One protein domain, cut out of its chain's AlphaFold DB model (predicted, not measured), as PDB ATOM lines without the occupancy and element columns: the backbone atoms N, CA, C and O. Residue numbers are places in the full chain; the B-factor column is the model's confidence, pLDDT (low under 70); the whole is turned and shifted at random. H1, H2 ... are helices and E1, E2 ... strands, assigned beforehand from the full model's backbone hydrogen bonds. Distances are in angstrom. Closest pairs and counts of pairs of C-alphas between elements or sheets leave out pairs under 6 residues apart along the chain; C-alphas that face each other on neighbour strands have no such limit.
ATOM      1  N   MET A 165     -18.419   4.549  61.046       48.09
ATOM      2  CA  MET A 165     -18.254   3.106  61.296       48.09
ATOM      3  C   MET A 165     -17.127   2.910  62.297       48.09
ATOM      4  O   MET A 165     -15.995   3.259  62.005       48.09
ATOM      5  N   VAL A 166     -17.399   2.295  63.442       40.88
ATOM      6  CA  VAL A 166     -16.349   1.825  64.353       40.88
ATOM      7  C   VAL A 166     -16.269   0.309  64.213       40.88
ATOM      8  O   VAL A 166     -17.272  -0.382  64.401       40.88
ATOM      9  N   ASN A 167     -15.105  -0.211  63.818       50.25
ATOM     10  CA  ASN A 167     -14.868  -1.653  63.784       50.25
ATOM     11  C   ASN A 167     -14.828  -2.242  65.212       50.25
ATOM     12  O   ASN A 167     -14.608  -1.522  66.181       50.25
ATOM     13  N   GLU A 168     -14.933  -3.566  65.339       49.72
ATOM     14  CA  GLU A 168     -14.715  -4.322  66.587       49.72
ATOM     15  C   GLU A 168     -13.297  -4.075  67.172       49.72
ATOM     16  O   GLU A 168     -13.091  -4.197  68.376       49.72
ATOM     17  N   ASN A 169     -12.353  -3.610  66.339       44.34
ATOM     18  CA  ASN A 169     -10.992  -3.186  66.711       44.34
ATOM     19  C   ASN A 169     -10.851  -1.674  67.001       44.34
ATOM     20  O   ASN A 169      -9.733  -1.167  67.078       44.34
ATOM     21  N   GLY A 170     -11.952  -0.919  67.084       40.25
ATOM     22  CA  GLY A 170     -11.936   0.522  67.378       40.25
ATOM     23  C   GLY A 170     -11.476   1.429  66.228       40.25
ATOM     24  O   GLY A 170     -11.406   2.642  66.404       40.25
ATOM     25  N   VAL A 171     -11.179   0.879  65.045       46.19
ATOM     26  CA  VAL A 171     -10.805   1.679  63.870       46.19
ATOM     27  C   VAL A 171     -12.051   2.325  63.282       46.19
ATOM     28  O   VAL A 171     -12.986   1.638  62.861       46.19
ATOM     29  N   VAL A 172     -12.035   3.653  63.270       42.56
ATOM     30  CA  VAL A 172     -13.083   4.496  62.718       42.56
ATOM     31  C   VAL A 172     -12.931   4.567  61.195       42.56
ATOM     32  O   VAL A 172     -11.991   5.173  60.687       42.56
ATOM     33  N   LEU A 173     -13.839   3.928  60.461       51.72
ATOM     34  CA  LEU A 173     -14.009   4.094  59.021       51.72
ATOM     35  C   LEU A 173     -15.040   5.198  58.764       51.72
ATOM     36  O   LEU A 173     -16.239   5.032  59.000       51.72
ATOM     37  N   ASP A 174     -14.553   6.322  58.261       46.34
ATOM     38  CA  ASP A 174     -15.380   7.444  57.841       46.34
ATOM     39  C   ASP A 174     -16.162   7.080  56.558       46.34
ATOM     40  O   ASP A 174     -15.590   6.870  55.482       46.34
ATOM     41  N   LEU A 175     -17.488   6.943  56.676       49.59
ATOM     42  CA  LEU A 175     -18.377   6.630  55.551       49.59
ATOM     43  C   LEU A 175     -18.557   7.820  54.602       49.59
ATOM     44  O   LEU A 175     -18.815   7.595  53.417       49.59
ATOM     45  N   ALA A 176     -18.401   9.056  55.087       40.72
ATOM     46  CA  ALA A 176     -18.430  10.246  54.244       40.72
ATOM     47  C   ALA A 176     -17.171  10.299  53.367       40.72
ATOM     48  O   ALA A 176     -17.262  10.578  52.168       40.72
ATOM     49  N   ALA A 177     -16.022   9.884  53.911       43.94
ATOM     50  CA  ALA A 177     -14.828   9.623  53.116       43.94
ATOM     51  C   ALA A 177     -15.027   8.446  52.145       43.94
ATOM     52  O   ALA A 177     -14.590   8.539  51.015       43.94
ATOM     53  N   LEU A 178     -15.739   7.367  52.483       48.44
ATOM     54  CA  LEU A 178     -15.976   6.264  51.528       48.44
ATOM     55  C   LEU A 178     -16.911   6.634  50.356       48.44
ATOM     56  O   LEU A 178     -16.920   5.951  49.329       48.44
ATOM     57  N   GLY A 179     -17.744   7.662  50.547       41.19
ATOM     58  CA  GLY A 179     -18.659   8.193  49.540       41.19
ATOM     59  C   GLY A 179     -18.090   9.345  48.700       41.19
ATOM     60  O   GLY A 179     -18.631   9.630  47.638       41.19
ATOM     61  N   ASN A 180     -17.013   9.996  49.143       45.47
ATOM     62  CA  ASN A 180     -16.371  11.099  48.413       45.47
ATOM     63  C   ASN A 180     -14.905  10.832  48.047       45.47
ATOM     64  O   ASN A 180     -14.385  11.478  47.143       45.47
ATOM     65  N   ALA A 181     -14.227   9.912  48.730       40.94
ATOM     66  CA  ALA A 181     -12.879   9.495  48.393       40.94
ATOM     67  C   ALA A 181     -12.956   8.432  47.310       40.94
ATOM     68  O   ALA A 181     -13.651   7.420  47.436       40.94
ATOM     69  N   ASP A 182     -12.185   8.667  46.261       45.56
ATOM     70  CA  ASP A 182     -11.738   7.618  45.374       45.56
ATOM     71  C   ASP A 182     -11.298   6.390  46.196       45.56
ATOM     72  O   ASP A 182     -10.312   6.395  46.928       45.56
ATOM     73  N   ASP A 183     -12.077   5.319  46.065       54.06
ATOM     74  CA  ASP A 183     -11.592   3.947  46.066       54.06
ATOM     75  C   ASP A 183     -10.850   3.407  47.312       54.06
ATOM     76  O   ASP A 183     -10.117   2.442  47.160       54.06
ATOM     77  N   SER A 184     -11.088   3.823  48.565       57.62
ATOM     78  CA  SER A 184     -10.438   3.133  49.720       57.62
ATOM     79  C   SER A 184     -10.681   1.608  49.725       57.62
ATOM     80  O   SER A 184      -9.781   0.800  49.962       57.62
ATOM     81  N   PHE A 185     -11.905   1.187  49.387       64.38
ATOM     82  CA  PHE A 185     -12.223  -0.227  49.156       64.38
ATOM     83  C   PHE A 185     -11.740  -0.702  47.779       64.38
ATOM     84  O   PHE A 185     -11.284  -1.836  47.641       64.38
ATOM     85  N   GLY A 186     -11.865   0.139  46.750       65.81
ATOM     86  CA  GLY A 186     -11.443  -0.174  45.385       65.81
ATOM     87  C   GLY A 186      -9.952  -0.497  45.292       65.81
ATOM     88  O   GLY A 186      -9.584  -1.453  44.618       65.81
ATOM     89  N   GLU A 187      -9.107   0.207  46.038       68.75
ATOM     90  CA  GLU A 187      -7.680  -0.044  46.200       68.75
ATOM     91  C   GLU A 187      -7.407  -1.352  46.929       68.75
ATOM     92  O   GLU A 187      -6.597  -2.144  46.459       68.75
ATOM     93  N   ALA A 188      -8.074  -1.619  48.056       72.06
ATOM     94  CA  ALA A 188      -7.900  -2.880  48.778       72.06
ATOM     95  C   ALA A 188      -8.310  -4.080  47.909       72.06
ATOM     96  O   ALA A 188      -7.625  -5.106  47.876       72.06
ATOM     97  N   LEU A 189      -9.398  -3.925  47.153       77.44
ATOM     98  CA  LEU A 189      -9.846  -4.909  46.180       77.44
ATOM     99  C   LEU A 189      -8.829  -5.054  45.046       77.44
ATOM    100  O   LEU A 189      -8.462  -6.178  44.727       77.44
ATOM    101  N   ARG A 190      -8.317  -3.942  44.505       73.62
ATOM    102  CA  ARG A 190      -7.269  -3.927  43.476       73.62
ATOM    103  C   ARG A 190      -6.005  -4.634  43.940       73.62
ATOM    104  O   ARG A 190      -5.547  -5.496  43.210       73.62
ATOM    105  N   ARG A 191      -5.508  -4.348  45.148       79.38
ATOM    106  CA  ARG A 191      -4.334  -5.010  45.747       79.38
ATOM    107  C   ARG A 191      -4.533  -6.520  45.877       79.38
ATOM    108  O   ARG A 191      -3.593  -7.278  45.683       79.38
ATOM    109  N   ARG A 192      -5.750  -6.979  46.193       73.94
ATOM    110  CA  ARG A 192      -6.070  -8.419  46.265       73.94
ATOM    111  C   ARG A 192      -6.270  -9.067  44.899       73.94
ATOM    112  O   ARG A 192      -6.056 -10.265  44.761       73.94
ATOM    113  N   THR A 193      -6.707  -8.297  43.910       78.50
ATOM    114  CA  THR A 193      -6.859  -8.754  42.524       78.50
ATOM    115  C   THR A 193      -5.646  -8.421  41.657       78.50
ATOM    116  O   THR A 193      -5.738  -8.527  40.436       78.50
ATOM    117  N   ASP A 194      -4.538  -7.989  42.261       72.75
ATOM    118  CA  ASP A 194      -3.339  -7.579  41.541       72.75
ATOM    119  C   ASP A 194      -2.719  -8.827  40.900       72.75
ATOM    120  O   ASP A 194      -2.444  -9.821  41.574       72.75
ATOM    121  N   GLY A 195      -2.623  -8.827  39.569       75.31
ATOM    122  CA  GLY A 195      -2.257 -10.002  38.766       75.31
ATOM    123  C   GLY A 195      -3.427 -10.821  38.194       75.31
ATOM    124  O   GLY A 195      -3.183 -11.750  37.424       75.31
ATOM    125  N   LEU A 196      -4.691 -10.482  38.496       79.44
ATOM    126  CA  LEU A 196      -5.870 -11.098  37.868       79.44
ATOM    127  C   LEU A 196      -6.390 -10.236  36.712       79.44
ATOM    128  O   LEU A 196      -7.362  -9.492  36.845       79.44
ATOM    129  N   GLU A 197      -5.749 -10.344  35.552       75.25
ATOM    130  CA  GLU A 197      -6.076  -9.500  34.392       75.25
ATOM    131  C   GLU A 197      -7.134 -10.122  33.468       75.25
ATOM    132  O   GLU A 197      -7.752  -9.432  32.650       75.25
ATOM    133  N   THR A 198      -7.378 -11.432  33.598       85.06
ATOM    134  CA  THR A 198      -8.349 -12.153  32.765       85.06
ATOM    135  C   THR A 198      -9.725 -12.243  33.419       85.06
ATOM    136  O   THR A 198      -9.869 -12.483  34.617       85.06
ATOM    137  N   GLU A 199     -10.779 -12.170  32.599       84.56
ATOM    138  CA  GLU A 199     -12.165 -12.340  33.060       84.56
ATOM    139  C   GLU A 199     -12.381 -13.670  33.800       84.56
ATOM    140  O   GLU A 199     -13.049 -13.695  34.830       84.56
ATOM    141  N   ALA A 200     -11.789 -14.764  33.313       84.88
ATOM    142  CA  ALA A 200     -11.907 -16.081  33.937       84.88
ATOM    143  C   ALA A 200     -11.262 -16.136  35.331       84.88
ATOM    144  O   ALA A 200     -11.832 -16.724  36.247       84.88
ATOM    145  N   GLN A 201     -10.114 -15.478  35.502       86.69
ATOM    146  CA  GLN A 201      -9.406 -15.395  36.778       86.69
ATOM    147  C   GLN A 201     -10.209 -14.592  37.808       86.69
ATOM    148  O   GLN A 201     -10.406 -15.049  38.932       86.69
ATOM    149  N   LEU A 202     -10.769 -13.449  37.401       86.31
ATOM    150  CA  LEU A 202     -11.627 -12.637  38.267       86.31
ATOM    151  C   LEU A 202     -12.944 -13.335  38.619       86.31
ATOM    152  O   LEU A 202     -13.418 -13.229  39.749       86.31
ATOM    153  N   LEU A 203     -13.540 -14.071  37.679       83.56
ATOM    154  CA  LEU A 203     -14.723 -14.889  37.956       83.56
ATOM    155  C   LEU A 203     -14.399 -16.081  38.865       83.56
ATOM    156  O   LEU A 203     -15.240 -16.439  39.687       83.56
ATOM    157  N   GLY A 204     -13.202 -16.659  38.752       85.00
ATOM    158  CA  GLY A 204     -12.695 -17.693  39.656       85.00
ATOM    159  C   GLY A 204     -12.500 -17.165  41.075       85.00
ATOM    160  O   GLY A 204     -13.019 -17.756  42.020       85.00
ATOM    161  N   PHE A 205     -11.865 -15.998  41.216       86.12
ATOM    162  CA  PHE A 205     -11.732 -15.296  42.494       86.12
ATOM    163  C   PHE A 205     -13.100 -14.990  43.111       86.12
ATOM    164  O   PHE A 205     -13.362 -15.354  44.255       86.12
ATOM    165  N   LEU A 206     -14.021 -14.413  42.329       84.19
ATOM    166  CA  LEU A 206     -15.396 -14.209  42.781       84.19
ATOM    167  C   LEU A 206     -16.062 -15.531  43.153       84.19
ATOM    168  O   LEU A 206     -16.845 -15.545  44.090       84.19
ATOM    169  N   GLY A 207     -15.781 -16.631  42.457       83.00
ATOM    170  CA  GLY A 207     -16.274 -17.965  42.791       83.00
ATOM    171  C   GLY A 207     -15.850 -18.435  44.184       83.00
ATOM    172  O   GLY A 207     -16.689 -18.998  44.881       83.00
ATOM    173  N   GLY A 208     -14.611 -18.143  44.587       83.75
ATOM    174  CA  GLY A 208     -14.029 -18.561  45.868       83.75
ATOM    175  C   GLY A 208     -14.501 -17.778  47.098       83.75
ATOM    176  O   GLY A 208     -14.415 -18.304  48.199       83.75
ATOM    177  N   LEU A 209     -15.021 -16.559  46.926       83.81
ATOM    178  CA  LEU A 209     -15.575 -15.769  48.035       83.81
ATOM    179  C   LEU A 209     -16.885 -16.374  48.564       83.81
ATOM    180  O   LEU A 209     -17.647 -16.967  47.792       83.81
ATOM    181  N   GLU A 210     -17.216 -16.185  49.836       76.62
ATOM    182  CA  GLU A 210     -18.517 -16.607  50.358       76.62
ATOM    183  C   GLU A 210     -19.610 -15.632  49.886       76.62
ATOM    184  O   GLU A 210     -19.412 -14.424  49.745       76.62
ATOM    185  N   GLY A 211     -20.794 -16.152  49.551       82.44
ATOM    186  CA  GLY A 211     -21.951 -15.313  49.236       82.44
ATOM    187  C   GLY A 211     -22.673 -15.616  47.927       82.44
ATOM    188  O   GLY A 211     -22.328 -16.506  47.146       82.44
ATOM    189  N   GLY A 212     -23.745 -14.856  47.708       83.62
ATOM    190  CA  GLY A 212     -24.730 -15.104  46.662       83.62
ATOM    191  C   GLY A 212     -24.449 -14.345  45.370       83.62
ATOM    192  O   GLY A 212     -24.077 -13.170  45.368       83.62
ATOM    193  N   TRP A 213     -24.709 -14.989  44.233       86.56
ATOM    194  CA  TRP A 213     -24.760 -14.295  42.949       86.56
ATOM    195  C   TRP A 213     -26.037 -13.457  42.863       86.56
ATOM    196  O   TRP A 213     -27.137 -13.969  43.040       86.56
ATOM    197  N   SER A 214     -25.906 -12.170  42.536       75.75
ATOM    198  CA  SER A 214     -27.058 -11.260  42.406       75.75
ATOM    199  C   SER A 214     -27.794 -11.413  41.066       75.75
ATOM    200  O   SER A 214     -28.905 -10.916  40.910       75.75
ATOM    201  N   SER A 215     -27.194 -12.083  40.075       68.75
ATOM    202  CA  SER A 215     -27.782 -12.239  38.737       68.75
ATOM    203  C   SER A 215     -27.563 -13.642  38.176       68.75
ATOM    204  O   SER A 215     -26.489 -14.213  38.355       68.75
ATOM    205  N   ALA A 216     -28.531 -14.148  37.403       60.47
ATOM    206  CA  ALA A 216     -28.430 -15.437  36.705       60.47
ATOM    207  C   ALA A 216     -27.221 -15.512  35.752       60.47
ATOM    208  O   ALA A 216     -26.647 -16.575  35.544       60.47
ATOM    209  N   ARG A 217     -26.780 -14.363  35.220       70.25
ATOM    210  CA  ARG A 217     -25.585 -14.252  34.368       70.25
ATOM    211  C   ARG A 217     -24.262 -14.268  35.148       70.25
ATOM    212  O   ARG A 217     -23.220 -14.131  34.520       70.25
ATOM    213  N   LYS A 218     -24.298 -14.366  36.485       77.19
ATOM    214  CA  LYS A 218     -23.126 -14.429  37.378       77.19
ATOM    215  C   LYS A 218     -22.088 -13.326  37.124       77.19
ATOM    216  O   LYS A 218     -20.889 -13.544  37.186       77.19
ATOM    217  N   LYS A 219     -22.556 -12.104  36.841       76.50
ATOM    218  CA  LYS A 219     -21.682 -10.930  36.624       76.50
ATOM    219  C   LYS A 219     -21.519 -10.038  37.853       76.50
ATOM    220  O   LYS A 219     -20.777  -9.059  37.811       76.50
ATOM    221  N   ARG A 220     -22.284 -10.322  38.909       83.88
ATOM    222  CA  ARG A 220     -22.309  -9.556  40.157       83.88
ATOM    223  C   ARG A 220     -22.459 -10.504  41.328       83.88
ATOM    224  O   ARG A 220     -23.351 -11.359  41.285       83.88
ATOM    225  N   LYS A 221     -21.645 -10.318  42.359       88.00
ATOM    226  CA  LYS A 221     -21.665 -11.143  43.566       88.00
ATOM    227  C   LYS A 221     -21.844 -10.263  44.793       88.00
ATOM    228  O   LYS A 221     -21.262  -9.185  44.863       88.00
ATOM    229  N   ILE A 222     -22.692 -10.711  45.708       86.94
ATOM    230  CA  ILE A 222     -22.881 -10.102  47.020       86.94
ATOM    231  C   ILE A 222     -22.059 -10.937  47.992       86.94
ATOM    232  O   ILE A 222     -22.350 -12.119  48.172       86.94
ATOM    233  N   VAL A 223     -21.042 -10.314  48.571       87.31
ATOM    234  CA  VAL A 223     -20.065 -10.941  49.467       87.31
ATOM    235  C   VAL A 223     -20.150 -10.264  50.827       87.31
ATOM    236  O   VAL A 223     -20.547  -9.094  50.918       87.31
ATOM    237  N   GLN A 224     -19.819 -10.993  51.886       82.69
ATOM    238  CA  GLN A 224     -19.716 -10.416  53.216       82.69
ATOM    239  C   GLN A 224     -18.527  -9.445  53.259       82.69
ATOM    240  O   GLN A 224     -17.419  -9.775  52.847       82.69
ATOM    241  N   ALA A 225     -18.747  -8.218  53.730       79.38
ATOM    242  CA  ALA A 225     -17.713  -7.184  53.672       79.38
ATOM    243  C   ALA A 225     -16.472  -7.540  54.515       79.38
ATOM    244  O   ALA A 225     -15.358  -7.189  54.129       79.38
ATOM    245  N   SER A 226     -16.666  -8.306  55.595       71.25
ATOM    246  CA  SER A 226     -15.607  -8.793  56.482       71.25
ATOM    247  C   SER A 226     -14.585  -9.699  55.789       71.25
ATOM    248  O   SER A 226     -13.439  -9.723  56.201       71.25
ATOM    249  N   GLU A 227     -14.951 -10.423  54.724       71.38
ATOM    250  CA  GLU A 227     -13.986 -11.269  53.997       71.38
ATOM    251  C   GLU A 227     -12.953 -10.446  53.221       71.38
ATOM    252  O   GLU A 227     -11.836 -10.899  52.969       71.38
ATOM    253  N   LEU A 228     -13.341  -9.244  52.793       68.44
ATOM    254  CA  LEU A 228     -12.523  -8.377  51.947       68.44
ATOM    255  C   LEU A 228     -11.747  -7.361  52.777       68.44
ATOM    256  O   LEU A 228     -10.591  -7.082  52.463       68.44
ATOM    257  N   LEU A 229     -12.365  -6.849  53.838       63.91
ATOM    258  CA  LEU A 229     -11.765  -5.932  54.795       63.91
ATOM    259  C   LEU A 229     -12.286  -6.278  56.191       63.91
ATOM    260  O   LEU A 229     -13.468  -6.084  56.476       63.91
ATOM    261  N   ASP A 230     -11.375  -6.671  57.082       63.44
ATOM    262  CA  ASP A 230     -11.638  -6.958  58.506       63.44
ATOM    263  C   ASP A 230     -12.215  -5.758  59.280       63.44
ATOM    264  O   ASP A 230     -12.525  -5.849  60.463       63.44
ATOM    265  N   ALA A 231     -12.321  -4.604  58.620       57.66
ATOM    266  CA  ALA A 231     -12.814  -3.351  59.153       57.66
ATOM    267  C   ALA A 231     -14.349  -3.209  59.119       57.66
ATOM    268  O   ALA A 231     -14.887  -2.279  59.721       57.66
ATOM    269  N   PHE A 232     -15.067  -4.105  58.431       61.59
ATOM    270  CA  PHE A 232     -16.529  -4.064  58.364       61.59
ATOM    271  C   PHE A 232     -17.182  -4.970  59.406       61.59
ATOM    272  O   PHE A 232     -16.869  -6.155  59.498       61.59
ATOM    273  N   SER A 233     -18.192  -4.444  60.109       61.16
ATOM    274  CA  SER A 233     -18.994  -5.276  61.007       61.16
ATOM    275  C   SER A 233     -19.731  -6.379  60.234       61.16
ATOM    276  O   SER A 233     -20.072  -6.232  59.053       61.16
ATOM    277  N   ARG A 234     -20.046  -7.488  60.918       68.75
ATOM    278  CA  ARG A 234     -20.747  -8.666  60.352       68.75
ATOM    279  C   ARG A 234     -22.119  -8.364  59.726       68.75
ATOM    280  O   ARG A 234     -22.753  -9.247  59.158       68.75
ATOM    281  N   GLN A 235     -22.600  -7.130  59.822       68.88
ATOM    282  CA  GLN A 235     -23.868  -6.682  59.251       68.88
ATOM    283  C   GLN A 235     -23.716  -6.007  57.881       68.88
ATOM    284  O   GLN A 235     -24.686  -5.460  57.358       68.88
ATOM    285  N   TRP A 236     -22.526  -6.018  57.283       77.69
ATOM    286  CA  TRP A 236     -22.294  -5.394  55.983       77.69
ATOM    287  C   TRP A 236     -22.009  -6.413  54.894       77.69
ATOM    288  O   TRP A 236     -21.180  -7.312  55.027       77.69
ATOM    289  N   LYS A 237     -22.681  -6.218  53.765       84.19
ATOM    290  CA  LYS A 237     -22.455  -6.941  52.519       84.19
ATOM    291  C   LYS A 237     -22.079  -5.951  51.430       84.19
ATOM    292  O   LYS A 237     -22.590  -4.834  51.387       84.19
ATOM    293  N   VAL A 238     -21.208  -6.362  50.522       85.75
ATOM    294  CA  VAL A 238     -20.756  -5.544  49.393       85.75
ATOM    295  C   VAL A 238     -21.148  -6.241  48.103       85.75
ATOM    296  O   VAL A 238     -20.990  -7.453  47.962       85.75
ATOM    297  N   MET A 239     -21.675  -5.476  47.149       86.12
ATOM    298  CA  MET A 239     -21.941  -5.977  45.807       86.12
ATOM    299  C   MET A 239     -20.784  -5.623  44.873       86.12
ATOM    300  O   MET A 239     -20.623  -4.469  44.459       86.12
ATOM    301  N   LEU A 240     -20.043  -6.650  44.479       87.69
ATOM    302  CA  LEU A 240     -18.972  -6.570  43.497       87.69
ATOM    303  C   LEU A 240     -19.526  -6.756  42.089       87.69
ATOM    304  O   LEU A 240     -20.446  -7.546  41.852       87.69
ATOM    305  N   SER A 241     -18.977  -6.010  41.140       84.81
ATOM    306  CA  SER A 241     -19.327  -6.096  39.724       84.81
ATOM    307  C   SER A 241     -18.068  -6.111  38.862       84.81
ATOM    308  O   SER A 241     -17.073  -5.478  39.198       84.81
ATOM    309  N   LEU A 242     -18.130  -6.814  37.729       86.75
ATOM    310  CA  LEU A 242     -17.091  -6.753  36.700       86.75
ATOM    311  C   LEU A 242     -17.249  -5.479  35.855       86.75
ATOM    312  O   LEU A 242     -18.335  -5.229  35.318       86.75
ATOM    313  N   LYS A 243     -16.166  -4.720  35.674       84.44
ATOM    314  CA  LYS A 243     -16.050  -3.615  34.709       84.44
ATOM    315  C   LYS A 243     -15.016  -3.987  33.647       84.44
ATOM    316  O   LYS A 243     -14.005  -4.608  33.954       84.44
ATOM    317  N   ARG A 244     -15.292  -3.638  32.388       84.88
ATOM    318  CA  ARG A 244     -14.379  -3.855  31.257       84.88
ATOM    319  C   ARG A 244     -13.894  -2.494  30.767       84.88
ATOM    320  O   ARG A 244     -14.716  -1.711  30.295       84.88
ATOM    321  N   ASN A 245     -12.594  -2.236  30.874       78.06
ATOM    322  CA  ASN A 245     -11.957  -0.989  30.456       78.06
ATOM    323  C   ASN A 245     -10.838  -1.310  29.454       78.06
ATOM    324  O   ASN A 245      -9.819  -1.874  29.835       78.06
ATOM    325  N   GLY A 246     -11.024  -0.956  28.177       69.38
ATOM    326  CA  GLY A 246      -9.931  -0.919  27.192       69.38
ATOM    327  C   GLY A 246      -9.159  -2.229  26.971       69.38
ATOM    328  O   GLY A 246      -7.988  -2.172  26.632       69.38
ATOM    329  N   GLY A 247      -9.786  -3.392  27.178       76.00
ATOM    330  CA  GLY A 247      -9.145  -4.711  27.038       76.00
ATOM    331  C   GLY A 247      -8.825  -5.396  28.368       76.00
ATOM    332  O   GLY A 247      -8.753  -6.619  28.406       76.00
ATOM    333  N   HIS A 248      -8.769  -4.639  29.464       75.88
ATOM    334  CA  HIS A 248      -8.590  -5.179  30.808       75.88
ATOM    335  C   HIS A 248      -9.931  -5.279  31.533       75.88
ATOM    336  O   HIS A 248     -10.865  -4.491  31.323       75.88
ATOM    337  N   VAL A 249     -10.036  -6.281  32.394       82.62
ATOM    338  CA  VAL A 249     -11.211  -6.511  33.228       82.62
ATOM    339  C   VAL A 249     -10.809  -6.249  34.669       82.62
ATOM    340  O   VAL A 249      -9.746  -6.678  35.091       82.62
ATOM    341  N   CYS A 250     -11.636  -5.528  35.422       83.81
ATOM    342  CA  CYS A 250     -11.404  -5.279  36.841       83.81
ATOM    343  C   CYS A 250     -12.690  -5.466  37.649       83.81
ATOM    344  O   CYS A 250     -13.806  -5.388  37.118       83.81
ATOM    345  N   LEU A 251     -12.534  -5.725  38.946       85.31
ATOM    346  CA  LEU A 251     -13.645  -5.701  39.889       85.31
ATOM    347  C   LEU A 251     -13.799  -4.302  40.462       85.31
ATOM    348  O   LEU A 251     -12.819  -3.629  40.761       85.31
ATOM    349  N   PHE A 252     -15.047  -3.885  40.636       83.25
ATOM    350  CA  PHE A 252     -15.366  -2.654  41.339       83.25
ATOM    351  C   PHE A 252     -16.523  -2.872  42.301       83.25
ATOM    352  O   PHE A 252     -17.412  -3.711  42.086       83.25
ATOM    353  N   CYS A 253     -16.521  -2.065  43.353       82.50
ATOM    354  CA  CYS A 253     -17.626  -2.001  44.287       82.50
ATOM    355  C   CYS A 253     -18.719  -1.150  43.707       82.50
ATOM    356  O   CYS A 253     -18.570   0.050  43.509       82.50
ATOM    357  N   ARG A 254     -19.848  -1.789  43.432       79.50
ATOM    358  CA  ARG A 254     -21.011  -1.062  42.953       79.50
ATOM    359  C   ARG A 254     -21.787  -0.443  44.105       79.50
ATOM    360  O   ARG A 254     -22.505   0.528  43.889       79.50
ATOM    361  N   ARG A 255     -21.767  -1.097  45.270       80.12
ATOM    362  CA  ARG A 255     -22.732  -0.821  46.326       80.12
ATOM    363  C   ARG A 255     -22.382  -1.486  47.656       80.12
ATOM    364  O   ARG A 255     -22.069  -2.677  47.674       80.12
ATOM    365  N   TYR A 256     -22.614  -0.761  48.745       80.69
ATOM    366  CA  TYR A 256     -22.653  -1.291  50.109       80.69
ATOM    367  C   TYR A 256     -24.099  -1.593  50.532       80.69
ATOM    368  O   TYR A 256     -25.045  -0.893  50.150       80.69
ATOM    369  N   ILE A 257     -24.295  -2.685  51.264       80.06
ATOM    370  CA  ILE A 257     -25.596  -3.184  51.716       80.06
ATOM    371  C   ILE A 257     -25.493  -3.446  53.217       80.06
ATOM    372  O   ILE A 257     -24.753  -4.328  53.645       80.06
ATOM    373  N   ARG A 258     -26.266  -2.711  54.014       73.94
ATOM    374  CA  ARG A 258     -26.392  -2.951  55.454       73.94
ATOM    375  C   ARG A 258     -27.521  -3.951  55.697       73.94
ATOM    376  O   ARG A 258     -28.653  -3.722  55.274       73.94
ATOM    377  N   THR A 259     -27.234  -5.064  56.360       64.12
ATOM    378  CA  THR A 259     -28.258  -6.013  56.800       64.12
ATOM    379  C   THR A 259     -28.849  -5.507  58.106       64.12
ATOM    380  O   THR A 259     -28.356  -5.816  59.188       64.12
TER     381      THR A 259
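This is residues 165 to 259 of the 273 residues of the protein "PREDICTED: methyl-CpG-binding" of Prunus dulcis (UniProt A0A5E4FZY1). A strongly twisted antiparallel sheet of four strands is built on the long hairpin E4 and E5, with the short E3 beside E4 and the shorter E2 beside E3 at the sheet's edge. Helices H2 and H3 pack on it, H2 over E5 and H3 over E4, while E1 and H1 lie away from the sheet, at the other end of the length from the hairpin's turn. The printed part has 95 residues with four named helices and five named strands, in the order E1 H1 H2 H3 E2 E3 H4 E4 E5, and the sheet's order is E2 E3 E4 E5. The class is mixed, helices and strands, in two layers, helix over sheet, with H3 on one face. The whole is compact, with a radius of gyration of the C-alphas of 13.4 A, and elongated, spanning 39 by 25 by 19 A.

E4, residues 236 to 245, and E5, residues 248 to 258, form an antiparallel hairpin at 156 degrees, with N 243 and O 250 2.8 A apart, within hydrogen-bond range. E3, residues 220 to 224, is antiparallel to E4 at 147 degrees, with N 223 and O 238 at 2.9 A. E2, residues 211 to 213, makes a hairpin with E3, with N 222 and O 212 at 2.8 A. H3, residues 199 to 208, is on the sheet at a height of 9.0 A and runs along E4, at 1 degrees on the local plane; its closest C-alphas to E5 are those of Glu 199 and Val 249, 5.9 A. H2, residues 184 to 192, is on the sheet over E5, slantwise at 46 degrees on the local plane, with the C-alphas of Gly 186 and Phe 252 closest at 6.2 A. H4, residues 225 to 228, is on the same face as H2, over none of the strands, at a height of 4.1 A, only just above the sheet's level. H1, residues 175 to 180, is not on the sheet; it is close to but not clearly touching H2, about perpendicular at 87 degrees, the closest C-alphas being those of Leu 178 and Ser 184, 6.6 A. E1, residues 172 to 174, pairs with no named strand and meets H1 only through their link. Every O i to N i+4 pair is within hydrogen-bond range in H1 and H3, and 4 of 5 are in H2; H4 is too short for such a pair.

E5 is 30.5 A long and ends at C-alpha 258, (-26.392, -2.951, 55.454). E4 measures 27.9 A, H3 14.4 A, E3 13.3 A and H2 12.8 A; H1 is 8.7 A, E2 7.0 A, E1 6.1 A and H4 5.6 A. E1 begins at C-alpha 172, (-13.083, 4.496, 62.718).

The C-alphas of Gly 170 and Gly 247 are the two farthest apart, 40.8 A. The printed part has no cut, and no link is long. The mean pLDDT of the printed part is 71.2, with residues 165 to 187 and 228 to 235 among those under 70.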